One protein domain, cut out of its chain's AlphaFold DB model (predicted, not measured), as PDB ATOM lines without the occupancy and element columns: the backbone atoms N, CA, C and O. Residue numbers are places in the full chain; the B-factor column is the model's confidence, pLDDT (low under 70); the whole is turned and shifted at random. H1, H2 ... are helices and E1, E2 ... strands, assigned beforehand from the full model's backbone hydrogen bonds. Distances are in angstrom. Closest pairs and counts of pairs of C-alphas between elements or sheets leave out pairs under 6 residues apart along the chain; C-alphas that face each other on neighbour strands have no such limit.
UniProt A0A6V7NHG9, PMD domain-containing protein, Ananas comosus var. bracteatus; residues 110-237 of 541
ATOM      1  N   PRO A 110     109.052 -24.022 -50.409       68.12
ATOM      2  CA  PRO A 110     108.270 -23.604 -49.255       68.12
ATOM      3  C   PRO A 110     106.782 -23.974 -49.340       68.12
ATOM      4  O   PRO A 110     106.041 -23.699 -48.403       68.12
ATOM      5  N   TYR A 111     106.349 -24.509 -50.481       68.00
ATOM      6  CA  TYR A 111     105.006 -25.012 -50.724       68.00
ATOM      7  C   TYR A 111     105.025 -26.502 -51.092       68.00
ATOM      8  O   TYR A 111     104.083 -26.967 -51.737       68.00
ATOM      9  N   SER A 112     106.100 -27.243 -50.768       64.31
ATOM     10  CA  SER A 112     106.035 -28.700 -50.866       64.31
ATOM     11  C   SER A 112     104.919 -29.174 -49.949       64.31
ATOM     12  O   SER A 112     104.871 -28.855 -48.760       64.31
ATOM     13  N   PHE A 113     103.971 -29.894 -50.532       63.09
ATOM     14  CA  PHE A 113     102.995 -30.605 -49.737       63.09
ATOM     15  C   PHE A 113     103.755 -31.743 -49.055       63.09
ATOM     16  O   PHE A 113     104.373 -32.563 -49.737       63.09
ATOM     17  N   ASN A 114     103.778 -31.762 -47.719       58.03
ATOM     18  CA  ASN A 114     104.348 -32.872 -46.961       58.03
ATOM     19  C   ASN A 114     103.440 -34.089 -47.155       58.03
ATOM     20  O   ASN A 114     102.621 -34.413 -46.300       58.03
ATOM     21  N   CYS A 115     103.602 -34.795 -48.273       52.91
ATOM     22  CA  CYS A 115     102.998 -36.107 -48.484       52.91
ATOM     23  C   CYS A 115     103.706 -37.192 -47.643       52.91
ATOM     24  O   CYS A 115     103.660 -38.366 -47.984       52.91
ATOM     25  N   SER A 116     104.396 -36.824 -46.558       46.75
ATOM     26  CA  SER A 116     105.219 -37.713 -45.728       46.75
ATOM     27  C   SER A 116     104.414 -38.682 -44.852       46.75
ATOM     28  O   SER A 116     104.994 -39.377 -44.021       46.75
ATOM     29  N   GLY A 117     103.098 -38.788 -45.061       45.88
ATOM     30  CA  GLY A 117     102.344 -39.969 -44.652       45.88
ATOM     31  C   GLY A 117     102.736 -41.146 -45.545       45.88
ATOM     32  O   GLY A 117     102.538 -41.084 -46.749       45.88
ATOM     33  N   GLU A 118     103.355 -42.167 -44.955       42.94
ATOM     34  CA  GLU A 118     103.613 -43.516 -45.486       42.94
ATOM     35  C   GLU A 118     103.181 -43.763 -46.955       42.94
ATOM     36  O   GLU A 118     102.075 -44.225 -47.219       42.94
ATOM     37  N   GLY A 119     104.064 -43.481 -47.925       44.84
ATOM     38  CA  GLY A 119     103.968 -44.060 -49.278       44.84
ATOM     39  C   GLY A 119     104.006 -43.109 -50.480       44.84
ATOM     40  O   GLY A 119     104.261 -43.569 -51.586       44.84
ATOM     41  N   TRP A 120     103.838 -41.796 -50.316       51.44
ATOM     42  CA  TRP A 120     103.680 -40.882 -51.469       51.44
ATOM     43  C   TRP A 120     104.980 -40.328 -52.062       51.44
ATOM     44  O   TRP A 120     104.984 -39.307 -52.754       51.44
ATOM     45  N   VAL A 121     106.107 -40.980 -51.795       48.34
ATOM     46  CA  VAL A 121     107.402 -40.559 -52.323       48.34
ATOM     47  C   VAL A 121     107.711 -41.464 -53.514       48.34
ATOM     48  O   VAL A 121     107.982 -42.644 -53.331       48.34
ATOM     49  N   HIS A 122     107.664 -40.892 -54.725       51.72
ATOM     50  CA  HIS A 122     108.063 -41.477 -56.024       51.72
ATOM     51  C   HIS A 122     106.991 -42.063 -56.952       51.72
ATOM     52  O   HIS A 122     107.366 -42.614 -57.989       51.72
ATOM     53  N   GLU A 123     105.695 -41.903 -56.689       53.12
ATOM     54  CA  GLU A 123     104.689 -42.392 -57.635       53.12
ATOM     55  C   GLU A 123     104.274 -41.321 -58.646       53.12
ATOM     56  O   GLU A 123     104.009 -40.166 -58.310       53.12
ATOM     57  N   VAL A 124     104.231 -41.721 -59.914       54.69
ATOM     58  CA  VAL A 124     103.501 -40.995 -60.944       54.69
ATOM     59  C   VAL A 124     102.025 -41.107 -60.576       54.69
ATOM     60  O   VAL A 124     101.391 -42.114 -60.877       54.69
ATOM     61  N   ILE A 125     101.502 -40.105 -59.875       57.19
ATOM     62  CA  ILE A 125     100.099 -40.098 -59.461       57.19
ATOM     63  C   ILE A 125      99.262 -39.919 -60.723       57.19
ATOM     64  O   ILE A 125      99.345 -38.871 -61.353       57.19
ATOM     65  N   ASP A 126      98.498 -40.939 -61.115       58.84
ATOM     66  CA  ASP A 126      97.486 -40.797 -62.157       58.84
ATOM     67  C   ASP A 126      96.147 -40.449 -61.501       58.84
ATOM     68  O   ASP A 126      95.523 -41.277 -60.838       58.84
ATOM     69  N   MET A 127      95.704 -39.202 -61.672       61.06
ATOM     70  CA  MET A 127      94.444 -38.706 -61.098       61.06
ATOM     71  C   MET A 127      93.202 -39.301 -61.799       61.06
ATOM     72  O   MET A 127      92.077 -39.019 -61.404       61.06
ATOM     73  N   ARG A 128      93.391 -40.116 -62.849       55.72
ATOM     74  CA  ARG A 128      92.350 -40.710 -63.709       55.72
ATOM     75  C   ARG A 128      91.380 -41.643 -62.975       55.72
ATOM     76  O   ARG A 128      90.244 -41.779 -63.414       55.72
ATOM     77  N   GLU A 129      91.813 -42.252 -61.870       53.12
ATOM     78  CA  GLU A 129      91.062 -43.299 -61.148       53.12
ATOM     79  C   GLU A 129      90.860 -42.990 -59.652       53.12
ATOM     80  O   GLU A 129      90.330 -43.816 -58.911       53.12
ATOM     81  N   ARG A 130      91.285 -41.807 -59.191       57.97
ATOM     82  CA  ARG A 130      91.416 -41.475 -57.765       57.97
ATOM     83  C   ARG A 130      90.569 -40.257 -57.398       57.97
ATOM     84  O   ARG A 130      91.017 -39.119 -57.511       57.97
ATOM     85  N   SER A 131      89.333 -40.498 -56.961       60.50
ATOM     86  CA  SER A 131      88.460 -39.486 -56.336       60.50
ATOM     87  C   SER A 131      88.579 -39.453 -54.805       60.50
ATOM     88  O   SER A 131      87.891 -38.679 -54.148       60.50
ATOM     89  N   ASP A 132      89.446 -40.291 -54.239       68.38
ATOM     90  CA  ASP A 132      89.679 -40.483 -52.805       68.38
ATOM     91  C   ASP A 132      90.599 -39.423 -52.181       68.38
ATOM     92  O   ASP A 132      90.773 -39.397 -50.962       68.38
ATOM     93  N   PHE A 133      91.188 -38.535 -52.987       68.81
ATOM     94  CA  PHE A 133      92.063 -37.494 -52.462       68.81
ATOM     95  C   PHE A 133      91.294 -36.462 -51.628       68.81
ATOM     96  O   PHE A 133      90.240 -35.995 -52.073       68.81
ATOM     97  N   PRO A 134      91.848 -36.027 -50.479       74.56
ATOM     98  CA  PRO A 134      91.333 -34.876 -49.748       74.56
ATOM     99  C   PRO A 134      91.221 -33.645 -50.653       74.56
ATOM    100  O   PRO A 134      92.053 -33.445 -51.544       74.56
ATOM    101  N   GLU A 135      90.216 -32.810 -50.399       76.31
ATOM    102  CA  GLU A 135      89.943 -31.584 -51.161       76.31
ATOM    103  C   GLU A 135      91.196 -30.699 -51.266       76.31
ATOM    104  O   GLU A 135      91.530 -30.220 -52.347       76.31
ATOM    105  N   GLU A 136      91.981 -30.596 -50.191       75.50
ATOM    106  CA  GLU A 136      93.203 -29.789 -50.154       75.50
ATOM    107  C   GLU A 136      94.282 -30.293 -51.124       75.50
ATOM    108  O   GLU A 136      95.045 -29.504 -51.686       75.50
ATOM    109  N   VAL A 137      94.353 -31.610 -51.342       74.31
ATOM    110  CA  VAL A 137      95.287 -32.216 -52.301       74.31
ATOM    111  C   VAL A 137      94.819 -31.937 -53.725       74.31
ATOM    112  O   VAL A 137      95.637 -31.609 -54.584       74.31
ATOM    113  N   GLN A 138      93.511 -32.014 -53.981       75.56
ATOM    114  CA  GLN A 138      92.942 -31.696 -55.291       75.56
ATOM    115  C   GLN A 138      93.164 -30.219 -55.650       75.56
ATOM    116  O   GLN A 138      93.650 -29.920 -56.742       75.56
ATOM    117  N   GLU A 139      92.903 -29.300 -54.715       78.50
ATOM    118  CA  GLU A 139      93.174 -27.865 -54.869       78.50
ATOM    119  C   GLU A 139      94.663 -27.589 -55.123       78.50
ATOM    120  O   GLU A 139      95.023 -26.808 -56.012       78.50
ATOM    121  N   TRP A 140      95.547 -28.263 -54.379       77.31
ATOM    122  CA  TRP A 140      96.989 -28.166 -54.587       77.31
ATOM    123  C   TRP A 140      97.383 -28.648 -55.989       77.31
ATOM    124  O   TRP A 140      98.100 -27.933 -56.688       77.31
ATOM    125  N   VAL A 141      96.869 -29.787 -56.459       75.19
ATOM    126  CA  VAL A 141      97.138 -30.293 -57.817       75.19
ATOM    127  C   VAL A 141      96.632 -29.329 -58.894       75.19
ATOM    128  O   VAL A 141      97.368 -29.034 -59.841       75.19
ATOM    129  N   ILE A 142      95.421 -28.784 -58.741       78.38
ATOM    130  CA  ILE A 142      94.869 -27.763 -59.646       78.38
ATOM    131  C   ILE A 142      95.820 -26.560 -59.735       78.38
ATOM    132  O   ILE A 142      96.111 -26.079 -60.832       78.38
ATOM    133  N   SER A 143      96.385 -26.116 -58.605       79.44
ATOM    134  CA  SER A 143      97.335 -24.993 -58.561       79.44
ATOM    135  C   SER A 143      98.661 -25.258 -59.294       79.44
ATOM    136  O   SER A 143      99.401 -24.332 -59.619       79.44
ATOM    137  N   LEU A 144      98.986 -26.514 -59.597       76.31
ATOM    138  CA  LEU A 144     100.217 -26.885 -60.302       76.31
ATOM    139  C   LEU A 144     100.015 -27.051 -61.808       76.31
ATOM    140  O   LEU A 144     100.993 -27.191 -62.551       76.31
ATOM    141  N   ARG A 145      98.762 -27.032 -62.269       77.94
ATOM    142  CA  ARG A 145      98.408 -27.274 -63.662       77.94
ATOM    143  C   ARG A 145      98.656 -26.035 -64.517       77.94
ATOM    144  O   ARG A 145      98.364 -24.909 -64.127       77.94
ATOM    145  N   HIS A 146      99.190 -26.250 -65.716       80.38
ATOM    146  CA  HIS A 146      99.182 -25.214 -66.741       80.38
ATOM    147  C   HIS A 146      97.747 -24.980 -67.224       80.38
ATOM    148  O   HIS A 146      97.058 -25.939 -67.556       80.38
ATOM    149  N   SER A 147      97.306 -23.727 -67.254       86.12
ATOM    150  CA  SER A 147      95.939 -23.369 -67.643       86.12
ATOM    151  C   SER A 147      95.837 -21.889 -68.022       86.12
ATOM    152  O   SER A 147      96.846 -21.196 -68.190       86.12
ATOM    153  N   VAL A 148      94.609 -21.388 -68.138       90.69
ATOM    154  CA  VAL A 148      94.303 -19.965 -68.290       90.69
ATOM    155  C   VAL A 148      93.552 -19.490 -67.053       90.69
ATOM    156  O   VAL A 148      92.584 -20.120 -66.641       90.69
ATOM    157  N   LEU A 149      93.984 -18.376 -66.460       92.25
ATOM    158  CA  LEU A 149      93.270 -17.705 -65.379       92.25
ATOM    159  C   LEU A 149      92.190 -16.800 -65.976       92.25
ATOM    160  O   LEU A 149      92.539 -15.843 -66.672       92.25
ATOM    161  N   PRO A 150      90.904 -17.060 -65.708       93.50
ATOM    162  CA  PRO A 150      89.830 -16.156 -66.077       93.50
ATOM    163  C   PRO A 150      89.597 -15.091 -64.999       93.50
ATOM    164  O   PRO A 150      89.620 -15.373 -63.800       93.50
ATOM    165  N   LEU A 151      89.286 -13.869 -65.422       92.56
ATOM    166  CA  LEU A 151      88.796 -12.809 -64.550       92.56
ATOM    167  C   LEU A 151      87.788 -11.928 -65.281       92.56
ATOM    168  O   LEU A 151      88.086 -11.366 -66.329       92.56
ATOM    169  N   ARG A 152      86.623 -11.726 -64.667       90.50
ATOM    170  CA  ARG A 152      85.722 -10.624 -65.008       90.50
ATOM    171  C   ARG A 152      85.938  -9.506 -63.996       90.50
ATOM    172  O   ARG A 152      85.802  -9.735 -62.798       90.50
ATOM    173  N   LEU A 153      86.282  -8.316 -64.473       85.75
ATOM    174  CA  LEU A 153      86.492  -7.141 -63.632       85.75
ATOM    175  C   LEU A 153      85.796  -5.936 -64.272       85.75
ATOM    176  O   LEU A 153      86.228  -5.441 -65.314       85.75
ATOM    177  N   GLY A 154      84.700  -5.487 -63.655       84.00
ATOM    178  CA  GLY A 154      83.794  -4.509 -64.264       84.00
ATOM    179  C   GLY A 154      83.235  -5.029 -65.594       84.00
ATOM    180  O   GLY A 154      82.780  -6.174 -65.679       84.00
ATOM    181  N   GLY A 155      83.318  -4.204 -66.641       83.81
ATOM    182  CA  GLY A 155      82.981  -4.592 -68.017       83.81
ATOM    183  C   GLY A 155      84.079  -5.369 -68.761       83.81
ATOM    184  O   GLY A 155      83.850  -5.812 -69.881       83.81
ATOM    185  N   GLY A 156      85.270  -5.534 -68.172       88.06
ATOM    186  CA  GLY A 156      86.400  -6.218 -68.803       88.06
ATOM    187  C   GLY A 156      86.420  -7.722 -68.528       88.06
ATOM    188  O   GLY A 156      86.168  -8.158 -67.400       88.06
ATOM    189  N   LEU A 157      86.778  -8.515 -69.543       93.06
ATOM    190  CA  LEU A 157      87.018  -9.954 -69.418       93.06
ATOM    191  C   LEU A 157      88.482 -10.251 -69.760       93.06
ATOM    192  O   LEU A 157      88.921 -10.108 -70.901       93.06
ATOM    193  N   TYR A 158      89.232 -10.676 -68.755       91.94
ATOM    194  CA  TYR A 158      90.662 -10.930 -68.821       91.94
ATOM    195  C   TYR A 158      90.939 -12.427 -68.787       91.94
ATOM    196  O   TYR A 158      90.307 -13.177 -68.043       91.94
ATOM    197  N   ALA A 159      91.928 -12.843 -69.564       92.94
ATOM    198  CA  ALA A 159      92.429 -14.207 -69.583       92.94
ATOM    199  C   ALA A 159      93.953 -14.156 -69.511       92.94
ATOM    200  O   ALA A 159      94.588 -13.518 -70.344       92.94
ATOM    201  N   GLN A 160      94.565 -14.763 -68.497       90.75
ATOM    202  CA  GLN A 160      96.022 -14.729 -68.339       90.75
ATOM    203  C   GLN A 160      96.614 -16.136 -68.332       90.75
ATOM    204  O   GLN A 160      96.055 -17.029 -67.702       90.75
ATOM    205  N   PRO A 161      97.747 -16.366 -69.014       88.44
ATOM    206  CA  PRO A 161      98.334 -17.694 -69.094       88.44
ATOM    207  C   PRO A 161      98.935 -18.108 -67.740       88.44
ATOM    208  O   PRO A 161      99.934 -17.546 -67.276       88.44
ATOM    209  N   TYR A 162      98.366 -19.139 -67.117       86.00
ATOM    210  CA  TYR A 162      98.836 -19.691 -65.852       86.00
ATOM    211  C   TYR A 162      99.932 -20.724 -66.086       86.00
ATOM    212  O   TYR A 162      99.698 -21.822 -66.583       86.00
ATOM    213  N   ASN A 163     101.161 -20.376 -65.722       80.00
ATOM    214  CA  ASN A 163     102.329 -21.224 -65.935       80.00
ATOM    215  C   ASN A 163     103.043 -21.500 -64.604       80.00
ATOM    216  O   ASN A 163     104.200 -21.086 -64.447       80.00
ATOM    217  N   PRO A 164     102.390 -22.174 -63.633       75.75
ATOM    218  CA  PRO A 164     103.007 -22.483 -62.340       75.75
ATOM    219  C   PRO A 164     104.288 -23.295 -62.527       75.75
ATOM    220  O   PRO A 164     105.222 -23.186 -61.734       75.75
ATOM    221  N   HIS A 165     104.393 -24.007 -63.652       68.75
ATOM    222  CA  HIS A 165     105.565 -24.774 -64.008       68.75
ATOM    223  C   HIS A 165     106.875 -23.980 -64.099       68.75
ATOM    224  O   HIS A 165     107.958 -24.491 -63.810       68.75
ATOM    225  N   ARG A 166     106.797 -22.678 -64.400       67.94
ATOM    226  CA  ARG A 166     107.971 -21.789 -64.386       67.94
ATOM    227  C   ARG A 166     108.583 -21.638 -62.995       67.94
ATOM    228  O   ARG A 166     109.774 -21.353 -62.888       67.94
ATOM    229  N   PHE A 167     107.780 -21.846 -61.954       67.56
ATOM    230  CA  PHE A 167     108.139 -21.656 -60.550       67.56
ATOM    231  C   PHE A 167     107.950 -22.922 -59.717       67.56
ATOM    232  O   PHE A 167     108.123 -22.879 -58.505       67.56
ATOM    233  N   ALA A 168     107.658 -24.064 -60.340       63.84
ATOM    234  CA  ALA A 168     107.242 -25.268 -59.632       63.84
ATOM    235  C   ALA A 168     108.314 -25.891 -58.731       63.84
ATOM    236  O   ALA A 168     107.992 -26.672 -57.841       63.84
ATOM    237  N   ARG A 169     109.573 -25.458 -58.857       65.06
ATOM    238  CA  ARG A 169     110.610 -25.727 -57.849       65.06
ATOM    239  C   ARG A 169     110.241 -25.186 -56.465       65.06
ATOM    240  O   ARG A 169     110.651 -25.766 -55.469       65.06
ATOM    241  N   GLN A 170     109.468 -24.100 -56.379       67.88
ATOM    242  CA  GLN A 170     108.910 -23.595 -55.117       67.88
ATOM    243  C   GLN A 170     107.841 -24.533 -54.538       67.88
ATOM    244  O   GLN A 170     107.632 -24.550 -53.329       67.88
ATOM    245  N   CYS A 171     107.214 -25.346 -55.381       63.44
ATOM    246  CA  CYS A 171     106.254 -26.374 -54.985       63.44
ATOM    247  C   CYS A 171     106.900 -27.761 -54.866       63.44
ATOM    248  O   CYS A 171     106.201 -28.757 -54.729       63.44
ATOM    249  N   GLY A 172     108.231 -27.841 -54.954       61.34
ATOM    250  CA  GLY A 172     108.949 -29.105 -54.872       61.34
ATOM    251  C   GLY A 172     108.803 -30.003 -56.086       61.34
ATOM    252  O   GLY A 172     108.994 -31.193 -55.933       61.34
ATOM    253  N   LEU A 173     108.514 -29.470 -57.276       64.69
ATOM    254  CA  LEU A 173     108.463 -30.249 -58.514       64.69
ATOM    255  C   LEU A 173     109.698 -29.987 -59.384       64.69
ATOM    256  O   LEU A 173     110.143 -28.846 -59.543       64.69
ATOM    257  N   ASP A 174     110.206 -31.046 -60.010       62.88
ATOM    258  CA  ASP A 174     111.206 -30.949 -61.071       62.88
ATOM    259  C   ASP A 174     110.502 -30.963 -62.422       62.88
ATOM    260  O   ASP A 174     109.741 -31.884 -62.707       62.88
ATOM    261  N   GLN A 175     110.718 -29.939 -63.249       63.91
ATOM    262  CA  GLN A 175     109.851 -29.734 -64.406       63.91
ATOM    263  C   GLN A 175     110.531 -29.466 -65.745       63.91
ATOM    264  O   GLN A 175     111.683 -29.028 -65.835       63.91
ATOM    265  N   HIS A 176     109.730 -29.774 -66.770       59.56
ATOM    266  CA  HIS A 176     109.935 -29.594 -68.200       59.56
ATOM    267  C   HIS A 176     109.608 -28.152 -68.638       59.56
ATOM    268  O   HIS A 176     109.137 -27.326 -67.860       59.56
ATOM    269  N   PHE A 177     109.908 -27.843 -69.897       56.25
ATOM    270  CA  PHE A 177     109.740 -26.524 -70.497       56.25
ATOM    271  C   PHE A 177     108.324 -25.945 -70.416       56.25
ATOM    272  O   PHE A 177     107.369 -26.673 -70.679       56.25
ATOM    273  N   PRO A 178     108.197 -24.625 -70.197       58.06
ATOM    274  CA  PRO A 178     106.959 -23.919 -70.471       58.06
ATOM    275  C   PRO A 178     106.659 -23.921 -71.970       58.06
ATOM    276  O   PRO A 178     107.395 -23.301 -72.742       58.06
ATOM    277  N   GLU A 179     105.569 -24.563 -72.383       58.50
ATOM    278  CA  GLU A 179     104.964 -24.250 -73.677       58.50
ATOM    279  C   GLU A 179     104.419 -22.819 -73.618       58.50
ATOM    280  O   GLU A 179     103.840 -22.375 -72.624       58.50
ATOM    281  N   SER A 180     104.676 -22.039 -74.663       61.97
ATOM    282  CA  SER A 180     104.056 -20.729 -74.798       61.97
ATOM    283  C   SER A 180     102.591 -20.936 -75.164       61.97
ATOM    284  O   SER A 180     102.303 -21.305 -76.299       61.97
ATOM    285  N   SER A 181     101.671 -20.684 -74.234       65.81
ATOM    286  CA  SER A 181     100.258 -20.612 -74.596       65.81
ATOM    287  C   SER A 181      99.990 -19.269 -75.277       65.81
ATOM    288  O   SER A 181     100.127 -18.212 -74.648       65.81
ATOM    289  N   ASP A 182      99.608 -19.304 -76.549       72.88
ATOM    290  CA  ASP A 182      99.135 -18.126 -77.274       72.88
ATOM    291  C   ASP A 182      97.674 -17.860 -76.894       72.88
ATOM    292  O   ASP A 182      96.734 -18.301 -77.550       72.88
ATOM    293  N   VAL A 183      97.486 -17.241 -75.730       80.19
ATOM    294  CA  VAL A 183      96.164 -16.933 -75.180       80.19
ATOM    295  C   VAL A 183      95.942 -15.437 -75.294       80.19
ATOM    296  O   VAL A 183      96.739 -14.641 -74.783       80.19
ATOM    297  N   SER A 184      94.840 -15.052 -75.941       83.31
ATOM    298  CA  SER A 184      94.408 -13.656 -75.970       83.31
ATOM    299  C   SER A 184      94.221 -13.151 -74.542       83.31
ATOM    300  O   SER A 184      93.482 -13.748 -73.763       83.31
ATOM    301  N   ARG A 185      94.889 -12.043 -74.202       84.06
ATOM    302  CA  ARG A 185      94.909 -11.502 -72.832       84.06
ATOM    303  C   ARG A 185      93.568 -10.932 -72.368       84.06
ATOM    304  O   ARG A 185      93.337 -10.776 -71.167       84.06
ATOM    305  N   GLU A 186      92.710 -10.625 -73.331       85.00
ATOM    306  CA  GLU A 186      91.355 -10.124 -73.151       85.00
ATOM    307  C   GLU A 186      90.416 -10.883 -74.093       85.00
ATOM    308  O   GLU A 186      90.812 -11.324 -75.178       85.00
ATOM    309  N   THR A 187      89.169 -11.060 -73.670       84.94
ATOM    310  CA  THR A 187      88.112 -11.690 -74.468       84.94
ATOM    311  C   THR A 187      86.870 -10.807 -74.473       84.94
ATOM    312  O   THR A 187      86.621 -10.062 -73.534       84.94
ATOM    313  N   ALA A 188      86.075 -10.873 -75.539       85.69
ATOM    314  CA  ALA A 188      84.785 -10.186 -75.607       85.69
ATOM    315  C   ALA A 188      83.620 -11.073 -75.130       85.69
ATOM    316  O   ALA A 188      82.495 -10.599 -75.003       85.69
ATOM    317  N   LEU A 189      83.869 -12.368 -74.899       91.19
ATOM    318  CA  LEU A 189      82.825 -13.369 -74.695       91.19
ATOM    319  C   LEU A 189      82.930 -14.017 -73.313       91.19
ATOM    320  O   LEU A 189      83.906 -14.706 -73.010       91.19
ATOM    321  N   THR A 190      81.871 -13.880 -72.513       91.06
ATOM    322  CA  THR A 190      81.751 -14.528 -71.197       91.06
ATOM    323  C   THR A 190      81.817 -16.053 -71.300       91.06
ATOM    324  O   THR A 190      82.424 -16.691 -70.446       91.06
ATOM    325  N   GLY A 191      81.275 -16.645 -72.372       92.44
ATOM    326  CA  GLY A 191      81.331 -18.097 -72.594       92.44
ATOM    327  C   GLY A 191      82.760 -18.641 -72.715       92.44
ATOM    328  O   GLY A 191      83.062 -19.702 -72.181       92.44
ATOM    329  N   VAL A 192      83.673 -17.878 -73.328       92.12
ATOM    330  CA  VAL A 192      85.101 -18.243 -73.399       92.12
ATOM    331  C   VAL A 192      85.727 -18.220 -72.005       92.12
ATOM    332  O   VAL A 192      86.469 -19.125 -71.635       92.12
ATOM    333  N   LEU A 193      85.385 -17.206 -71.208       92.38
ATOM    334  CA  LEU A 193      85.868 -17.065 -69.839       92.38
ATOM    335  C   LEU A 193      85.384 -18.214 -68.936       92.38
ATOM    336  O   LEU A 193      86.163 -18.755 -68.153       92.38
ATOM    337  N   ALA A 194      84.121 -18.618 -69.089       91.25
ATOM    338  CA  ALA A 194      83.553 -19.781 -68.413       91.25
ATOM    339  C   ALA A 194      84.246 -21.084 -68.845       91.25
ATOM    340  O   ALA A 194      84.539 -21.925 -68.001       91.25
ATOM    341  N   GLY A 195      84.584 -21.220 -70.132       92.06
ATOM    342  CA  GLY A 195      85.388 -22.333 -70.637       92.06
ATOM    343  C   GLY A 195      86.763 -22.417 -69.969       92.06
ATOM    344  O   GLY A 195      87.162 -23.492 -69.530       92.06
ATOM    345  N   TYR A 196      87.457 -21.287 -69.801       91.44
ATOM    346  CA  TYR A 196      88.722 -21.247 -69.056       91.44
ATOM    347  C   TYR A 196      88.550 -21.589 -67.575       91.44
ATOM    348  O   TYR A 196      89.418 -22.241 -67.004       91.44
ATOM    349  N   TRP A 197      87.445 -21.184 -66.944       89.88
ATOM    350  CA  TRP A 197      87.152 -21.550 -65.555       89.88
ATOM    351  C   TRP A 197      86.905 -23.051 -65.390       89.88
ATOM    352  O   TRP A 197      87.434 -23.669 -64.465       89.88
ATOM    353  N   LEU A 198      86.132 -23.640 -66.304       89.06
ATOM    354  CA  LEU A 198      85.873 -25.076 -66.338       89.06
ATOM    355  C   LEU A 198      87.165 -25.854 -66.553       89.06
ATOM    356  O   LEU A 198      87.441 -26.769 -65.789       89.06
ATOM    357  N   ASP A 199      87.987 -25.451 -67.525       86.38
ATOM    358  CA  ASP A 199      89.296 -26.068 -67.719       86.38
ATOM    359  C   ASP A 199      90.140 -25.922 -66.446       86.38
ATOM    360  O   ASP A 199      90.617 -26.921 -65.917       86.38
ATOM    361  N   LEU A 200      90.301 -24.709 -65.897       85.75
ATOM    362  CA  LEU A 200      91.092 -24.444 -64.687       85.75
ATOM    363  C   LEU A 200      90.707 -25.354 -63.518       85.75
ATOM    364  O   LEU A 200      91.597 -25.912 -62.884       85.75
ATOM    365  N   THR A 201      89.412 -25.477 -63.237       82.38
ATOM    366  CA  THR A 201      88.891 -26.228 -62.085       82.38
ATOM    367  C   THR A 201      88.748 -27.723 -62.350       82.38
ATOM    368  O   THR A 201      88.565 -28.494 -61.410       82.38
ATOM    369  N   GLN A 202      88.881 -28.164 -63.603       77.38
ATOM    370  CA  GLN A 202      88.883 -29.577 -63.929       77.38
ATOM    371  C   GLN A 202      90.140 -30.243 -63.356       77.38
ATOM    372  O   GLN A 202      91.267 -29.999 -63.801       77.38
ATOM    373  N   VAL A 203      89.937 -31.141 -62.391       66.75
ATOM    374  CA  VAL A 203      90.953 -32.108 -61.965       66.75
ATOM    375  C   VAL A 203      91.160 -33.056 -63.142       66.75
ATOM    376  O   VAL A 203      90.400 -34.000 -63.345       66.75
ATOM    377  N   SER A 204      92.110 -32.740 -64.024       58.41
ATOM    378  CA  SER A 204      92.269 -33.518 -65.245       58.41
ATOM    379  C   SER A 204      92.733 -34.932 -64.912       58.41
ATOM    380  O   SER A 204      93.672 -35.168 -64.150       58.41
ATOM    381  N   HIS A 205      92.083 -35.887 -65.557       53.53
ATOM    382  CA  HIS A 205      92.297 -37.314 -65.391       53.53
ATOM    383  C   HIS A 205      93.624 -37.795 -66.023       53.53
ATOM    384  O   HIS A 205      93.681 -38.893 -66.548       53.53
ATOM    385  N   SER A 206      94.677 -36.981 -66.146       52.03
ATOM    386  CA  SER A 206      95.873 -37.375 -66.920       52.03
ATOM    387  C   SER A 206      97.182 -36.705 -66.521       52.03
ATOM    388  O   SER A 206      98.167 -36.792 -67.261       52.03
ATOM    389  N   LEU A 207      97.225 -36.031 -65.375       58.81
ATOM    390  CA  LEU A 207      98.448 -35.380 -64.933       58.81
ATOM    391  C   LEU A 207      99.333 -36.350 -64.171       58.81
ATOM    392  O   LEU A 207      98.987 -36.782 -63.085       58.81
ATOM    393  N   LYS A 208     100.502 -36.624 -64.741       60.62
ATOM    394  CA  LYS A 208     101.567 -37.420 -64.139       60.62
ATOM    395  C   LYS A 208     102.589 -36.478 -63.515       60.62
ATOM    396  O   LYS A 208     103.403 -35.899 -64.235       60.62
ATOM    397  N   PHE A 209     102.553 -36.305 -62.197       61.88
ATOM    398  CA  PHE A 209     103.555 -35.506 -61.486       61.88
ATOM    399  C   PHE A 209     104.603 -36.390 -60.821       61.88
ATOM    400  O   PHE A 209     104.304 -37.477 -60.339       61.88
ATOM    401  N   PHE A 210     105.839 -35.897 -60.787       64.19
ATOM    402  CA  PHE A 210     106.915 -36.472 -59.994       64.19
ATOM    403  C   PHE A 210     107.234 -35.511 -58.851       64.19
ATOM    404  O   PHE A 210     107.660 -34.379 -59.102       64.19
ATOM    405  N   ILE A 211     107.032 -35.965 -57.614       66.31
ATOM    406  CA  ILE A 211     107.394 -35.224 -56.404       66.31
ATOM    407  C   ILE A 211     108.779 -35.723 -55.956       66.31
ATOM    408  O   ILE A 211     108.890 -36.826 -55.417       66.31
ATOM    409  N   PRO A 212     109.869 -34.992 -56.245       60.75
ATOM    410  CA  PRO A 212     111.193 -35.326 -55.737       60.75
ATOM    411  C   PRO A 212     111.250 -35.273 -54.204       60.75
ATOM    412  O   PRO A 212     110.608 -34.432 -53.589       60.75
ATOM    413  N   ASP A 213     112.125 -36.079 -53.600       65.56
ATOM    414  CA  ASP A 213     112.470 -35.997 -52.169       65.56
ATOM    415  C   ASP A 213     112.973 -34.589 -51.781       65.56
ATOM    416  O   ASP A 213     113.579 -33.895 -52.608       65.56
ATOM    417  N   ASP A 214     112.742 -34.167 -50.539       65.62
ATOM    418  CA  ASP A 214     113.143 -32.872 -49.975       65.62
ATOM    419  C   ASP A 214     114.661 -32.665 -50.007       65.62
ATOM    420  O   ASP A 214     115.142 -31.537 -50.156       65.62
ATOM    421  N   SER A 215     115.437 -33.753 -49.970       67.00
ATOM    422  CA  SER A 215     116.896 -33.708 -50.126       67.00
ATOM    423  C   SER A 215     117.348 -33.352 -51.553       67.00
ATOM    424  O   SER A 215     118.480 -32.897 -51.772       67.00
ATOM    425  N   ARG A 216     116.477 -33.523 -52.559       67.31
ATOM    426  CA  ARG A 216     116.833 -33.351 -53.970       67.31
ATOM    427  C   ARG A 216     116.908 -31.874 -54.344       67.31
ATOM    428  O   ARG A 216     115.914 -31.189 -54.586       67.31
ATOM    429  N   ARG A 217     118.136 -31.398 -54.525       67.81
ATOM    430  CA  ARG A 217     118.421 -30.109 -55.164       67.81
ATOM    431  C   ARG A 217     118.351 -30.271 -56.684       67.81
ATOM    432  O   ARG A 217     119.286 -30.773 -57.306       67.81
ATOM    433  N   GLY A 218     117.229 -29.886 -57.291       63.88
ATOM    434  CA  GLY A 218     117.037 -29.996 -58.739       63.88
ATOM    435  C   GLY A 218     118.092 -29.199 -59.520       63.88
ATOM    436  O   GLY A 218     118.324 -28.021 -59.247       63.88
ATOM    437  N   LYS A 219     118.713 -29.795 -60.544       66.88
ATOM    438  CA  LYS A 219     119.592 -29.077 -61.492       66.88
ATOM    439  C   LYS A 219     118.763 -28.598 -62.687       66.88
ATOM    440  O   LYS A 219     117.881 -29.339 -63.115       66.88
ATOM    441  N   PRO A 220     118.917 -27.354 -63.175       68.75
ATOM    442  CA  PRO A 220     118.196 -26.926 -64.372       68.75
ATOM    443  C   PRO A 220     118.643 -27.790 -65.555       68.75
ATOM    444  O   PRO A 220     119.837 -28.057 -65.706       68.75
ATOM    445  N   SER A 221     117.707 -28.233 -66.394       70.94
ATOM    446  CA  SER A 221     118.082 -28.873 -67.656       70.94
ATOM    447  C   SER A 221     118.795 -27.851 -68.552       70.94
ATOM    448  O   SER A 221     118.508 -26.653 -68.488       70.94
ATOM    449  N   SER A 222     119.727 -28.301 -69.397       75.69
ATOM    450  CA  SER A 222     120.419 -27.443 -70.386       75.69
ATOM    451  C   SER A 222     119.420 -26.672 -71.254       75.69
ATOM    452  O   SER A 222     119.530 -25.476 -71.508       75.69
ATOM    453  N   HIS A 223     118.391 -27.403 -71.629       70.88
ATOM    454  CA  HIS A 223     117.145 -27.003 -72.224       70.88
ATOM    455  C   HIS A 223     116.466 -25.825 -71.486       70.88
ATOM    456  O   HIS A 223     116.369 -24.735 -72.058       70.88
ATOM    457  N   TYR A 224     116.087 -25.980 -70.213       72.88
ATOM    458  CA  TYR A 224     115.511 -24.899 -69.400       72.88
ATOM    459  C   TYR A 224     116.454 -23.695 -69.284       72.88
ATOM    460  O   TYR A 224     116.017 -22.557 -69.436       72.88
ATOM    461  N   ALA A 225     117.755 -23.927 -69.078       75.38
ATOM    462  CA  ALA A 225     118.749 -22.858 -68.993       75.38
ATOM    463  C   ALA A 225     118.815 -22.028 -70.290       75.38
ATOM    464  O   ALA A 225     118.876 -20.797 -70.237       75.38
ATOM    465  N   ARG A 226     118.731 -22.681 -71.458       78.12
ATOM    466  CA  ARG A 226     118.674 -22.012 -72.766       78.12
ATOM    467  C   ARG A 226     117.385 -21.214 -72.940       78.12
ATOM    468  O   ARG A 226     117.451 -20.057 -73.351       78.12
ATOM    469  N   TRP A 227     116.230 -21.797 -72.609       76.19
ATOM    470  CA  TRP A 227     114.947 -21.088 -72.662       76.19
ATOM    471  C   TRP A 227     114.937 -19.862 -71.745       76.19
ATOM    472  O   TRP A 227     114.563 -18.779 -72.192       76.19
ATOM    473  N   TRP A 228     115.388 -20.005 -70.497       72.25
ATOM    474  CA  TRP A 228     115.451 -18.913 -69.526       72.25
ATOM    475  C   TRP A 228     116.340 -17.776 -70.030       72.25
ATOM    476  O   TRP A 228     115.925 -16.620 -70.039       72.25
ATOM    477  N   THR A 229     117.530 -18.115 -70.533       72.94
ATOM    478  CA  THR A 229     118.462 -17.141 -71.112       72.94
ATOM    479  C   THR A 229     117.806 -16.391 -72.273       72.94
ATOM    480  O   THR A 229     117.763 -15.163 -72.259       72.94
ATOM    481  N   ASN A 230     117.206 -17.105 -73.229       72.06
ATOM    482  CA  ASN A 230     116.521 -16.495 -74.374       72.06
ATOM    483  C   ASN A 230     115.327 -15.620 -73.958       72.06
ATOM    484  O   ASN A 230     115.131 -14.540 -74.512       72.06
ATOM    485  N   SER A 231     114.557 -16.065 -72.963       66.25
ATOM    486  CA  SER A 231     113.378 -15.350 -72.461       66.25
ATOM    487  C   SER A 231     113.762 -14.035 -71.789       66.25
ATOM    488  O   SER A 231     113.129 -13.010 -72.049       66.25
ATOM    489  N   LEU A 232     114.835 -14.032 -70.987       63.34
ATOM    490  CA  LEU A 232     115.395 -12.806 -70.413       63.34
ATOM    491  C   LEU A 232     115.840 -11.844 -71.522       63.34
ATOM    492  O   LEU A 232     115.479 -10.670 -71.485       63.34
ATOM    493  N   TYR A 233     116.552 -12.337 -72.541       56.09
ATOM    494  CA  TYR A 233     116.979 -11.502 -73.668       56.09
ATOM    495  C   TYR A 233     115.796 -10.847 -74.393       56.09
ATOM    496  O   TYR A 233     115.854  -9.650 -74.663       56.09
ATOM    497  N   SER A 234     114.699 -11.568 -74.648       56.00
ATOM    498  CA  SER A 234     113.511 -10.979 -75.286       56.00
ATOM    499  C   SER A 234     112.784  -9.951 -74.408       56.00
ATOM    500  O   SER A 234     112.304  -8.937 -74.917       56.00
ATOM    501  N   TYR A 235     112.726 -10.183 -73.090       50.53
ATOM    502  CA  TYR A 235     112.029  -9.298 -72.151       50.53
ATOM    503  C   TYR A 235     112.773  -7.972 -71.952       50.53
ATOM    504  O   TYR A 235     112.149  -6.916 -71.902       50.53
ATOM    505  N   PHE A 236     114.107  -8.009 -71.884       49.91
ATOM    506  CA  PHE A 236     114.925  -6.811 -71.668       49.91
ATOM    507  C   PHE A 236     115.269  -6.043 -72.950       49.91
ATOM    508  O   PHE A 236     115.668  -4.889 -72.861       49.91
ATOM    509  N   GLN A 237     115.067  -6.614 -74.141       48.84
ATOM    510  CA  GLN A 237     115.212  -5.866 -75.400       48.84
ATOM    511  C   GLN A 237     114.154  -4.764 -75.583       48.84
ATOM    512  O   GLN A 237     114.401  -3.806 -76.307       48.84
TER     513      GLN A 237
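AT A GLANCE: This is residues 110 to 237 of the 541 residues of the protein "PMD domain-containing protein" of Ananas comosus var. bracteatus (UniProt A0A6V7NHG9). A hairpin of two strands, E1 and E2, has helix H3 packed chiefly on E1, while H1 and the small H2 sit near the hairpin's open end and long unnamed stretches loop round beyond them. H4 lies off to one side, past the long link of residues 202 to 221, and residues 229 to 237, of which 229 to 236 belong to H4, stick out free. The printed part has 128 residues with four named helices and two named strands, in the order H1, E1, E2, H2, H3, H4; the sheet's order is E1 - E2, antiparallel. The class is mixed, helices and strands, with under half of the residues, 55, in named elements. The whole is only just loose, close to compact, with a radius of gyration of the C-alphas of 16.8 A, and only just flat, spanning 49 by 41 by 23 A.

IN THESE COORDINATES: Find C-alpha 147 at (95.939, -23.369, -67.643); from there E1 runs 19.2 A through residues 147 to 153. E2, residues 156 to 162, comes back over 18.6 A. H3 is residues 190 to 201, 16.5 A long. H1, residues 135 to 144, begins at C-alpha 135 at (89.943, -31.584, -51.161) and is 14.5 A long. H2 is residues 168 to 171. H4, residues 222 to 236, is 21.4 A long and ends at C-alpha 236 at (114.925, -6.811, -71.668).

HOW THE PARTS SIT: Look first at the hairpin of E1 and E2, whose directions differ by 157 degrees; N 149 and O 160 are 2.8 A apart and N 158 and O 151 2.8 A, both within hydrogen-bond range. H3 has 15 pairs of C-alphas within 8 A of E1, the closest those of Pro 150 and Leu 193 at 5.5 A. Toward E2 it has 5 such pairs, the closest Ala 159 and Leu 193 at 7.2 A. H1 and H3 are close but not clearly touching, their closest C-alphas, Ile 142 and Thr 201, 6.6 A apart, at a steep tilt of 66 degrees, opposite ways. H1 and H2 are also close but not clearly touching, the closest C-alphas being Leu 144 and Ala 168 at 7.2 A. H4 is apart from H1, H2, H3, E1 and E2. In H1, H3 and H4 every O i to N i+4 pair is within hydrogen-bond range; H2 is too short for such a pair.

THE WHOLE: The C-alphas of Glu 118 and Gly 155, the two farthest apart, are 49.5 A from each other. The printed part has no cut. The links from H2 to H3 and from H3 to H4 are long. Look too at residues 125 to 126, which pair antiparallel with residues 208 to 209. The mean pLDDT of the printed part is 71.1, and residues 110 to 133, 165 to 181, 203 to 220 and 231 to 237 are under 70.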